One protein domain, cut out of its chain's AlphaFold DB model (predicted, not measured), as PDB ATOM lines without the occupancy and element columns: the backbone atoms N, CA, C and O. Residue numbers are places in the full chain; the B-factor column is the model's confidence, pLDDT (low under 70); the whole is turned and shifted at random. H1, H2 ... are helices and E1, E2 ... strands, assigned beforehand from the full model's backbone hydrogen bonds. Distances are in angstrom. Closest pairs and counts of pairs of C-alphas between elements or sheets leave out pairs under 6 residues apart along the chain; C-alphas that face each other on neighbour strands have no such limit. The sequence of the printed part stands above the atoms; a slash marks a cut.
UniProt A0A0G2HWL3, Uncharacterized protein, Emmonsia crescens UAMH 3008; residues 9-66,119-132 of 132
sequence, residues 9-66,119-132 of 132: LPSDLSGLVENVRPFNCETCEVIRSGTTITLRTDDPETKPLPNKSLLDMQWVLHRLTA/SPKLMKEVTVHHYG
ATOM      1  N   LEU A   9     181.837 202.001 213.903       60.50
ATOM      2  CA  LEU A   9     181.213 201.933 215.215       60.50
ATOM      3  C   LEU A   9     182.296 201.653 216.268       60.50
ATOM      4  O   LEU A   9     183.139 200.770 216.072       60.50
ATOM      5  N   PRO A  10     182.301 202.383 217.397       60.47
ATOM      6  CA  PRO A  10     183.230 202.100 218.479       60.47
ATOM      7  C   PRO A  10     183.007 200.671 218.983       60.47
ATOM      8  O   PRO A  10     181.873 200.224 219.148       60.47
ATOM      9  N   SER A  11     184.101 199.951 219.248       60.47
ATOM     10  CA  SER A  11     184.053 198.559 219.726       60.47
ATOM     11  C   SER A  11     183.312 198.406 221.057       60.47
ATOM     12  O   SER A  11     182.864 197.312 221.396       60.47
ATOM     13  N   ASP A  12     183.183 199.507 221.798       58.91
ATOM     14  CA  ASP A  12     182.387 199.603 223.005       58.91
ATOM     15  C   ASP A  12     181.327 200.699 222.845       58.91
ATOM     16  O   ASP A  12     181.635 201.865 222.604       58.91
ATOM     17  N   LEU A  13     180.065 200.303 222.984       60.44
ATOM     18  CA  LEU A  13     178.923 201.214 223.021       60.44
ATOM     19  C   LEU A  13     178.651 201.742 224.435       60.44
ATOM     20  O   LEU A  13     177.652 202.442 224.646       60.44
ATOM     21  N   SER A  14     179.487 201.396 225.422       58.06
ATOM     22  CA  SER A  14     179.368 201.939 226.768       58.06
ATOM     23  C   SER A  14     179.477 203.471 226.717       58.06
ATOM     24  O   SER A  14     180.495 204.051 226.361       58.06
ATOM     25  N   GLY A  15     178.359 204.143 227.006       55.47
ATOM     26  CA  GLY A  15     178.279 205.606 227.009       55.47
ATOM     27  C   GLY A  15     177.779 206.273 225.721       55.47
ATOM     28  O   GLY A  15     177.636 207.489 225.737       55.47
ATOM     29  N   LEU A  16     177.447 205.540 224.644       55.97
ATOM     30  CA  LEU A  16     176.877 206.156 223.425       55.97
ATOM     31  C   LEU A  16     175.446 206.686 223.642       55.97
ATOM     32  O   LEU A  16     175.021 207.647 223.009       55.97
ATOM     33  N   VAL A  17     174.706 206.058 224.557       58.75
ATOM     34  CA  VAL A  17     173.403 206.532 225.034       58.75
ATOM     35  C   VAL A  17     173.557 206.795 226.524       58.75
ATOM     36  O   VAL A  17     173.655 205.854 227.319       58.75
ATOM     37  N   GLU A  18     173.653 208.067 226.913       60.34
ATOM     38  CA  GLU A  18     173.779 208.429 228.323       60.34
ATOM     39  C   GLU A  18     172.585 207.851 229.104       60.34
ATOM     40  O   GLU A  18     171.423 208.096 228.781       60.34
ATOM     41  N   ASN A  19     172.882 207.061 230.140       63.22
ATOM     42  CA  ASN A  19     171.930 206.497 231.108       63.22
ATOM     43  C   ASN A  19     171.058 205.306 230.668       63.22
ATOM     44  O   ASN A  19     170.175 204.911 231.430       63.22
ATOM     45  N   VAL A  20     171.322 204.661 229.526       69.25
ATOM     46  CA  VAL A  20     170.610 203.422 229.147       69.25
ATOM     47  C   VAL A  20     171.579 202.247 229.086       69.25
ATOM     48  O   VAL A  20     172.488 202.213 228.260       69.25
ATOM     49  N   ARG A  21     171.389 201.261 229.970       73.31
ATOM     50  CA  ARG A  21     172.164 200.012 229.984       73.31
ATOM     51  C   ARG A  21     171.237 198.819 230.214       73.31
ATOM     52  O   ARG A  21     170.472 198.852 231.176       73.31
ATOM     53  N   PRO A  22     171.302 197.768 229.380       75.25
ATOM     54  CA  PRO A  22     170.592 196.529 229.661       75.25
ATOM     55  C   PRO A  22     171.216 195.854 230.890       75.25
ATOM     56  O   PRO A  22     172.438 195.797 231.035       75.25
ATOM     57  N   PHE A  23     170.370 195.371 231.794       84.50
ATOM     58  CA  PHE A  23     170.776 194.884 233.109       84.50
ATOM     59  C   PHE A  23     170.051 193.581 233.435       84.50
ATOM     60  O   PHE A  23     168.852 193.458 233.183       84.50
ATOM     61  N   ASN A  24     170.781 192.610 233.977       85.12
ATOM     62  CA  ASN A  24     170.221 191.369 234.484       85.12
ATOM     63  C   ASN A  24     169.782 191.581 235.938       85.12
ATOM     64  O   ASN A  24     170.609 191.823 236.813       85.12
ATOM     65  N   CYS A  25     168.478 191.482 236.196       85.31
ATOM     66  CA  CYS A  25     167.908 191.698 237.525       85.31
ATOM     67  C   CYS A  25     168.206 190.568 238.523       85.31
ATOM     68  O   CYS A  25     168.082 190.788 239.723       85.31
ATOM     69  N   GLU A  26     168.567 189.373 238.054       86.75
ATOM     70  CA  GLU A  26     168.868 188.225 238.918       86.75
ATOM     71  C   GLU A  26     170.310 188.276 239.425       86.75
ATOM     72  O   GLU A  26     170.557 188.115 240.618       86.75
ATOM     73  N   THR A  27     171.264 188.517 238.522       86.88
ATOM     74  CA  THR A  27     172.696 188.570 238.863       86.88
ATOM     75  C   THR A  27     173.165 189.968 239.255       86.88
ATOM     76  O   THR A  27     174.264 190.118 239.781       86.88
ATOM     77  N   CYS A  28     172.337 190.993 239.035       86.00
ATOM     78  CA  CYS A  28     172.691 192.402 239.193       86.00
ATOM     79  C   CYS A  28     173.892 192.837 238.332       86.00
ATOM     80  O   CYS A  28     174.700 193.675 238.741       86.00
ATOM     81  N   GLU A  29     173.995 192.295 237.118       85.25
ATOM     82  CA  GLU A  29     175.093 192.578 236.193       85.25
ATOM     83  C   GLU A  29     174.622 193.289 234.922       85.25
ATOM     84  O   GLU A  29     173.519 193.076 234.415       85.25
ATOM     85  N   VAL A  30     175.494 194.134 234.365       84.19
ATOM     86  CA  VAL A  30     175.258 194.777 233.066       84.19
ATOM     87  C   VAL A  30     175.415 193.743 231.957       84.19
ATOM     88  O   VAL A  30     176.458 193.100 231.844       84.19
ATOM     89  N   ILE A  31     174.409 193.640 231.093       83.12
ATOM     90  CA  ILE A  31     174.439 192.758 229.927       83.12
ATOM     91  C   ILE A  31     175.332 193.402 228.861       83.12
ATOM     92  O   ILE A  31     175.134 194.555 228.477       83.12
ATOM     93  N   ARG A  32     176.327 192.655 228.379       79.62
ATOM     94  CA  ARG A  32     177.302 193.116 227.376       79.62
ATOM     95  C   ARG A  32     177.193 192.309 226.082       79.62
ATOM     96  O   ARG A  32     176.578 191.243 226.057       79.62
ATOM     97  N   SER A  33     177.803 192.803 225.006       75.00
ATOM     98  CA  SER A  33     177.955 192.027 223.765       75.00
ATOM     99  C   SER A  33     178.598 190.665 224.062       75.00
ATOM    100  O   SER A  33     179.487 190.580 224.908       75.00
ATOM    101  N   GLY A  34     178.123 189.603 223.410       78.06
ATOM    102  CA  GLY A  34     178.541 188.225 223.690       78.06
ATOM    103  C   GLY A  34     177.820 187.556 224.865       78.06
ATOM    104  O   GLY A  34     178.015 186.365 225.085       78.06
ATOM    105  N   THR A  35     176.954 188.271 225.591       78.44
ATOM    106  CA  THR A  35     176.091 187.639 226.600       78.44
ATOM    107  C   THR A  35     175.031 186.786 225.907       78.44
ATOM    108  O   THR A  35     174.313 187.261 225.020       78.44
ATOM    109  N   THR A  36     174.916 185.532 226.335       84.06
ATOM    110  CA  THR A  36     173.856 184.620 225.906       84.06
ATOM    111  C   THR A  36     172.563 184.915 226.662       84.06
ATOM    112  O   THR A  36     172.544 184.942 227.893       84.06
ATOM    113  N   ILE A  37     171.464 185.094 225.923       83.81
ATOM    114  CA  ILE A  37     170.115 185.210 226.482       83.81
ATOM    115  C   ILE A  37     169.358 183.910 226.199       83.81
ATOM    116  O   ILE A  37     169.196 183.507 225.043       83.81
ATOM    117  N   THR A  38     168.858 183.277 227.260       85.00
ATOM    118  CA  THR A  38     168.127 182.006 227.182       85.00
ATOM    119  C   THR A  38     166.637 182.235 227.393       85.00
ATOM    120  O   THR A  38     166.212 182.696 228.450       85.00
ATOM    121  N   LEU A  39     165.827 181.870 226.400       86.25
ATOM    122  CA  LEU A  39     164.367 181.923 226.490       86.25
ATOM    123  C   LEU A  39     163.840 180.558 226.939       86.25
ATOM    124  O   LEU A  39     164.144 179.537 226.316       86.25
ATOM    125  N   ARG A  40     163.041 180.541 228.009       87.38
ATOM    126  CA  ARG A  40     162.439 179.328 228.583       87.38
ATOM    127  C   ARG A  40     160.922 179.463 228.606       87.38
ATOM    128  O   ARG A  40     160.398 180.561 228.763       87.38
ATOM    129  N   THR A  41     160.234 178.342 228.423       89.75
ATOM    130  CA  THR A  41     158.788 178.236 228.630       89.75
ATOM    131  C   THR A  41     158.512 177.069 229.567       89.75
ATOM    132  O   THR A  41     159.171 176.034 229.456       89.75
ATOM    133  N   ASP A  42     157.567 177.245 230.488       90.06
ATOM    134  CA  ASP A  42     157.170 176.208 231.446       90.06
ATOM    135  C   ASP A  42     156.273 175.140 230.802       90.06
ATOM    136  O   ASP A  42     156.243 174.000 231.255       90.06
ATOM    137  N   ASP A  43     155.558 175.502 229.731       88.31
ATOM    138  CA  ASP A  43     154.622 174.616 229.039       88.31
ATOM    139  C   ASP A  43     154.790 174.737 227.514       88.31
ATOM    140  O   ASP A  43     154.337 175.715 226.911       88.31
ATOM    141  N   PRO A  44     155.444 173.763 226.861       85.06
ATOM    142  CA  PRO A  44     155.701 173.817 225.427       85.06
ATOM    143  C   PRO A  44     154.452 173.593 224.567       85.06
ATOM    144  O   PRO A  44     154.486 173.945 223.388       85.06
ATOM    145  N   GLU A  45     153.377 173.025 225.115       84.00
ATOM    146  CA  GLU A  45     152.160 172.705 224.364       84.00
ATOM    147  C   GLU A  45     151.148 173.850 224.451       84.00
ATOM    148  O   GLU A  45     150.566 174.237 223.437       84.00
ATOM    149  N   THR A  46     150.982 174.456 225.632       88.81
ATOM    150  CA  THR A  46     150.063 175.596 225.804       88.81
ATOM    151  C   THR A  46     150.732 176.953 225.577       88.81
ATOM    152  O   THR A  46     150.051 177.919 225.228       88.81
ATOM    153  N   LYS A  47     152.060 177.044 225.743       87.38
ATOM    154  CA  LYS A  47     152.858 178.274 225.580       87.38
ATOM    155  C   LYS A  47     154.158 177.999 224.810       87.38
ATOM    156  O   LYS A  47     155.256 178.215 225.336       87.38
ATOM    157  N   PRO A  48     154.079 177.533 223.553       87.31
ATOM    158  CA  PRO A  48     155.274 177.266 222.769       87.31
ATOM    159  C   PRO A  48     156.103 178.541 222.592       87.31
ATOM    160  O   PRO A  48     155.582 179.606 222.253       87.31
ATOM    161  N   LEU A  49     157.422 178.428 222.766       88.81
ATOM    162  CA  LEU A  49     158.327 179.526 222.437       88.81
ATOM    163  C   LEU A  49     158.211 179.865 220.944       88.81
ATOM    164  O   LEU A  49     158.290 178.946 220.114       88.81
ATOM    165  N   PRO A  50     158.131 181.158 220.579       85.81
ATOM    166  CA  PRO A  50     158.002 181.578 219.192       85.81
ATOM    167  C   PRO A  50     159.127 181.003 218.333       85.81
ATOM    168  O   PRO A  50     160.265 180.811 218.781       85.81
ATOM    169  N   ASN A  51     158.809 180.680 217.082       87.19
ATOM    170  CA  ASN A  51     159.797 180.177 216.133       87.19
ATOM    171  C   ASN A  51     160.940 181.183 215.956       87.19
ATOM    172  O   ASN A  51     160.731 182.392 216.009       87.19
ATOM    173  N   LYS A  52     162.156 180.679 215.730       81.81
ATOM    174  CA  LYS A  52     163.346 181.529 215.601       81.81
ATOM    175  C   LYS A  52     163.204 182.540 214.456       81.81
ATOM    176  O   LYS A  52     163.498 183.710 214.649       81.81
ATOM    177  N   SER A  53     162.616 182.117 213.339       82.50
ATOM    178  CA  SER A  53     162.294 182.992 212.207       82.50
ATOM    179  C   SER A  53     161.374 184.162 212.575       82.50
ATOM    180  O   SER A  53     161.531 185.255 212.037       82.50
ATOM    181  N   LEU A  54     160.436 183.961 213.509       87.19
ATOM    182  CA  LEU A  54     159.560 185.029 213.995       87.19
ATOM    183  C   LEU A  54     160.317 186.010 214.891       87.19
ATOM    184  O   LEU A  54     160.123 187.214 214.758       87.19
ATOM    185  N   LEU A  55     161.212 185.513 215.751       85.81
ATOM    186  CA  LEU A  55     162.089 186.367 216.556       85.81
ATOM    187  C   LEU A  55     163.012 187.215 215.669       85.81
ATOM    188  O   LEU A  55     163.200 188.400 215.931       85.81
ATOM    189  N   ASP A  56     163.540 186.636 214.591       81.38
ATOM    190  CA  ASP A  56     164.401 187.351 213.644       81.38
ATOM    191  C   ASP A  56     163.620 188.419 212.869       81.38
ATOM    192  O   ASP A  56     164.080 189.554 212.732       81.38
ATOM    193  N   MET A  57     162.405 188.096 212.416       87.44
ATOM    194  CA  MET A  57     161.520 189.073 211.781       87.44
ATOM    195  C   MET A  57     161.183 190.217 212.741       87.44
ATOM    196  O   MET A  57     161.298 191.384 212.368       87.44
ATOM    197  N   GLN A  58     160.817 189.898 213.984       86.88
ATOM    198  CA  GLN A  58     160.516 190.896 215.004       86.88
ATOM    199  C   GLN A  58     161.717 191.812 215.263       86.88
ATOM    200  O   GLN A  58     161.545 193.025 215.369       86.88
ATOM    201  N   TRP A  59     162.931 191.265 215.315       82.69
ATOM    202  CA  TRP A  59     164.156 192.048 215.468       82.69
ATOM    203  C   TRP A  59     164.377 193.028 214.313       82.69
ATOM    204  O   TRP A  59     164.669 194.204 214.541       82.69
ATOM    205  N   VAL A  60     164.197 192.564 213.073       85.56
ATOM    206  CA  VAL A  60     164.317 193.412 211.878       85.56
ATOM    207  C   VAL A  60     163.272 194.522 211.901       85.56
ATOM    208  O   VAL A  60     163.623 195.684 211.712       85.56
ATOM    209  N   LEU A  61     162.012 194.191 212.185       86.81
ATOM    210  CA  LEU A  61     160.935 195.177 212.268       86.81
ATOM    211  C   LEU A  61     161.197 196.203 213.372       86.81
ATOM    212  O   LEU A  61     161.052 197.396 213.133       86.81
ATOM    213  N   HIS A  62     161.653 195.773 214.549       79.44
ATOM    214  CA  HIS A  62     161.963 196.685 215.648       79.44
ATOM    215  C   HIS A  62     163.098 197.650 215.288       79.44
ATOM    216  O   HIS A  62     163.011 198.844 215.571       79.44
ATOM    217  N   ARG A  63     164.142 197.158 214.608       80.62
ATOM    218  CA  ARG A  63     165.222 198.009 214.088       80.62
ATOM    219  C   ARG A  63     164.711 199.004 213.050       80.62
ATOM    220  O   ARG A  63     165.071 200.173 213.124       80.62
ATOM    221  N   LEU A  64     163.862 198.568 212.118       81.69
ATOM    222  CA  LEU A  64     163.255 199.454 211.120       81.69
ATOM    223  C   LEU A  64     162.407 200.543 211.783       81.69
ATOM    224  O   LEU A  64     162.552 201.708 211.432       81.69
ATOM    225  N   THR A  65     161.590 200.196 212.778       79.50
ATOM    226  CA  THR A  65     160.781 201.167 213.527       79.50
ATOM    227  C   THR A  65     161.649 202.165 214.293       79.50
ATOM    228  O   THR A  65     161.376 203.361 214.252       79.50
ATOM    229  N   ALA A  66     162.715 201.707 214.958       74.25
ATOM    230  CA  ALA A  66     163.642 202.588 215.667       74.25
ATOM    231  C   ALA A  66     164.362 203.562 214.716       74.25
ATOM    232  O   ALA A  66     164.530 204.736 215.043       74.25
ATOM    233  N   SER A 119     169.341 170.363 217.407       42.94
ATOM    234  CA  SER A 119     167.957 169.984 217.774       42.94
ATOM    235  C   SER A 119     167.750 169.780 219.298       42.94
ATOM    236  O   SER A 119     168.736 169.664 220.017       42.94
ATOM    237  N   PRO A 120     166.538 169.460 219.816       49.84
ATOM    238  CA  PRO A 120     165.204 170.016 219.605       49.84
ATOM    239  C   PRO A 120     164.568 170.579 220.915       49.84
ATOM    240  O   PRO A 120     164.739 170.071 222.017       49.84
ATOM    241  N   LYS A 121     163.717 171.596 220.740       51.66
ATOM    242  CA  LYS A 121     162.494 171.939 221.506       51.66
ATOM    243  C   LYS A 121     162.495 172.330 222.997       51.66
ATOM    244  O   LYS A 121     161.429 172.764 223.422       51.66
ATOM    245  N   LEU A 122     163.581 172.294 223.769       53.19
ATOM    246  CA  LEU A 122     163.491 172.719 225.186       53.19
ATOM    247  C   LEU A 122     164.068 174.108 225.476       53.19
ATOM    248  O   LEU A 122     163.624 174.793 226.395       53.19
ATOM    249  N   MET A 123     165.056 174.538 224.699       47.38
ATOM    250  CA  MET A 123     165.796 175.766 224.959       47.38
ATOM    251  C   MET A 123     166.164 176.404 223.626       47.38
ATOM    252  O   MET A 123     166.582 175.713 222.696       47.38
ATOM    253  N   LYS A 124     165.949 177.715 223.509       62.97
ATOM    254  CA  LYS A 124     166.432 178.506 222.375       62.97
ATOM    255  C   LYS A 124     167.429 179.514 222.916       62.97
ATOM    256  O   LYS A 124     167.084 180.323 223.778       62.97
ATOM    257  N   GLU A 125     168.648 179.431 222.407       53.44
ATOM    258  CA  GLU A 125     169.720 180.357 222.729       53.44
ATOM    259  C   GLU A 125     169.729 181.501 221.714       53.44
ATOM    260  O   GLU A 125     169.620 181.280 220.503       53.44
ATOM    261  N   VAL A 126     169.815 182.737 222.201       56.94
ATOM    262  CA  VAL A 126     170.064 183.906 221.359       56.94
ATOM    263  C   VAL A 126     171.313 184.595 221.879       56.94
ATOM    264  O   VAL A 126     171.317 185.183 222.959       56.94
ATOM    265  N   THR A 127     172.378 184.531 221.090       56.12
ATOM    266  CA  THR A 127     173.626 185.237 221.371       56.12
ATOM    267  C   THR A 127     173.538 186.658 220.823       56.12
ATOM    268  O   THR A 127     173.211 186.879 219.652       56.12
ATOM    269  N   VAL A 128     173.811 187.646 221.673       49.62
ATOM    270  CA  VAL A 128     173.828 189.054 221.265       49.62
ATOM    271  C   VAL A 128     175.139 189.341 220.538       49.62
ATOM    272  O   VAL A 128     176.182 189.511 221.167       49.62
ATOM    273  N   HIS A 129     175.080 189.412 219.209       41.00
ATOM    274  CA  HIS A 129     176.200 189.847 218.379       41.00
ATOM    275  C   HIS A 129     176.025 191.312 217.974       41.00
ATOM    276  O   HIS A 129     175.058 191.675 217.299       41.00
ATOM    277  N   HIS A 130     176.981 192.151 218.368       37.47
ATOM    278  CA  HIS A 130     177.142 193.486 217.810       37.47
ATOM    279  C   HIS A 130     178.134 193.404 216.643       37.47
ATOM    280  O   HIS A 130     179.298 193.079 216.859       37.47
ATOM    281  N   TYR A 131     177.666 193.638 215.416       28.84
ATOM    282  CA  TYR A 131     178.548 193.853 214.270       28.84
ATOM    283  C   TYR A 131     178.725 195.360 214.127       28.84
ATOM    284  O   TYR A 131     177.725 196.069 213.968       28.84
ATOM    285  N   GLY A 132     179.973 195.795 214.306       34.09
ATOM    286  CA  GLY A 132     180.401 197.176 214.132       34.09
ATOM    287  C   GLY A 132     180.499 197.579 212.681       34.09
ATOM    288  O   GLY A 132     180.299 196.708 211.799       34.09
TER     289      GLY A 132
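AT A GLANCE: This is residues 9 to 66 and 119 to 132 of the 132 residues of an uncharacterized protein of Emmonsia crescens UAMH 3008 (UniProt A0A0G2HWL3). The model has little regular structure: a short antiparallel ribbon of E1 and E2, long loops, and helix H1, its residues 56 to 66 sticking out. The 72 printed residues, only 23 in named elements, run E1, H1, E2; the class is mixed. The whole is loose, with a radius of gyration of the C-alphas of 14.9 A, and spans 42 by 31 by 21 A.

HOW THE PARTS SIT: From Leu 9 go on to E1, residues 36 to 39; it and E2, residues 124 to 127, are antiparallel neighbours at 153 degrees. N 37 and O 126 are within hydrogen-bond range, 3.0 A. In H1, residues 52 to 66, every O i to N i+4 pair is within range.

IN THESE COORDINATES: Find C-alpha 36 at (173.856, 184.620, 225.906); from there E1 runs 9.9 A. H1 runs 21.1 A to C-alpha 66 at (163.642, 202.588, 215.667). E2 runs 9.9 A.

THE WHOLE: E1 to H1 is a long link. Residues 67 to 118 are cut out; C-alphas 66 and 119 are 33.0 A apart. Residues 9 to 20 and 119 to 132 have pLDDT under 70.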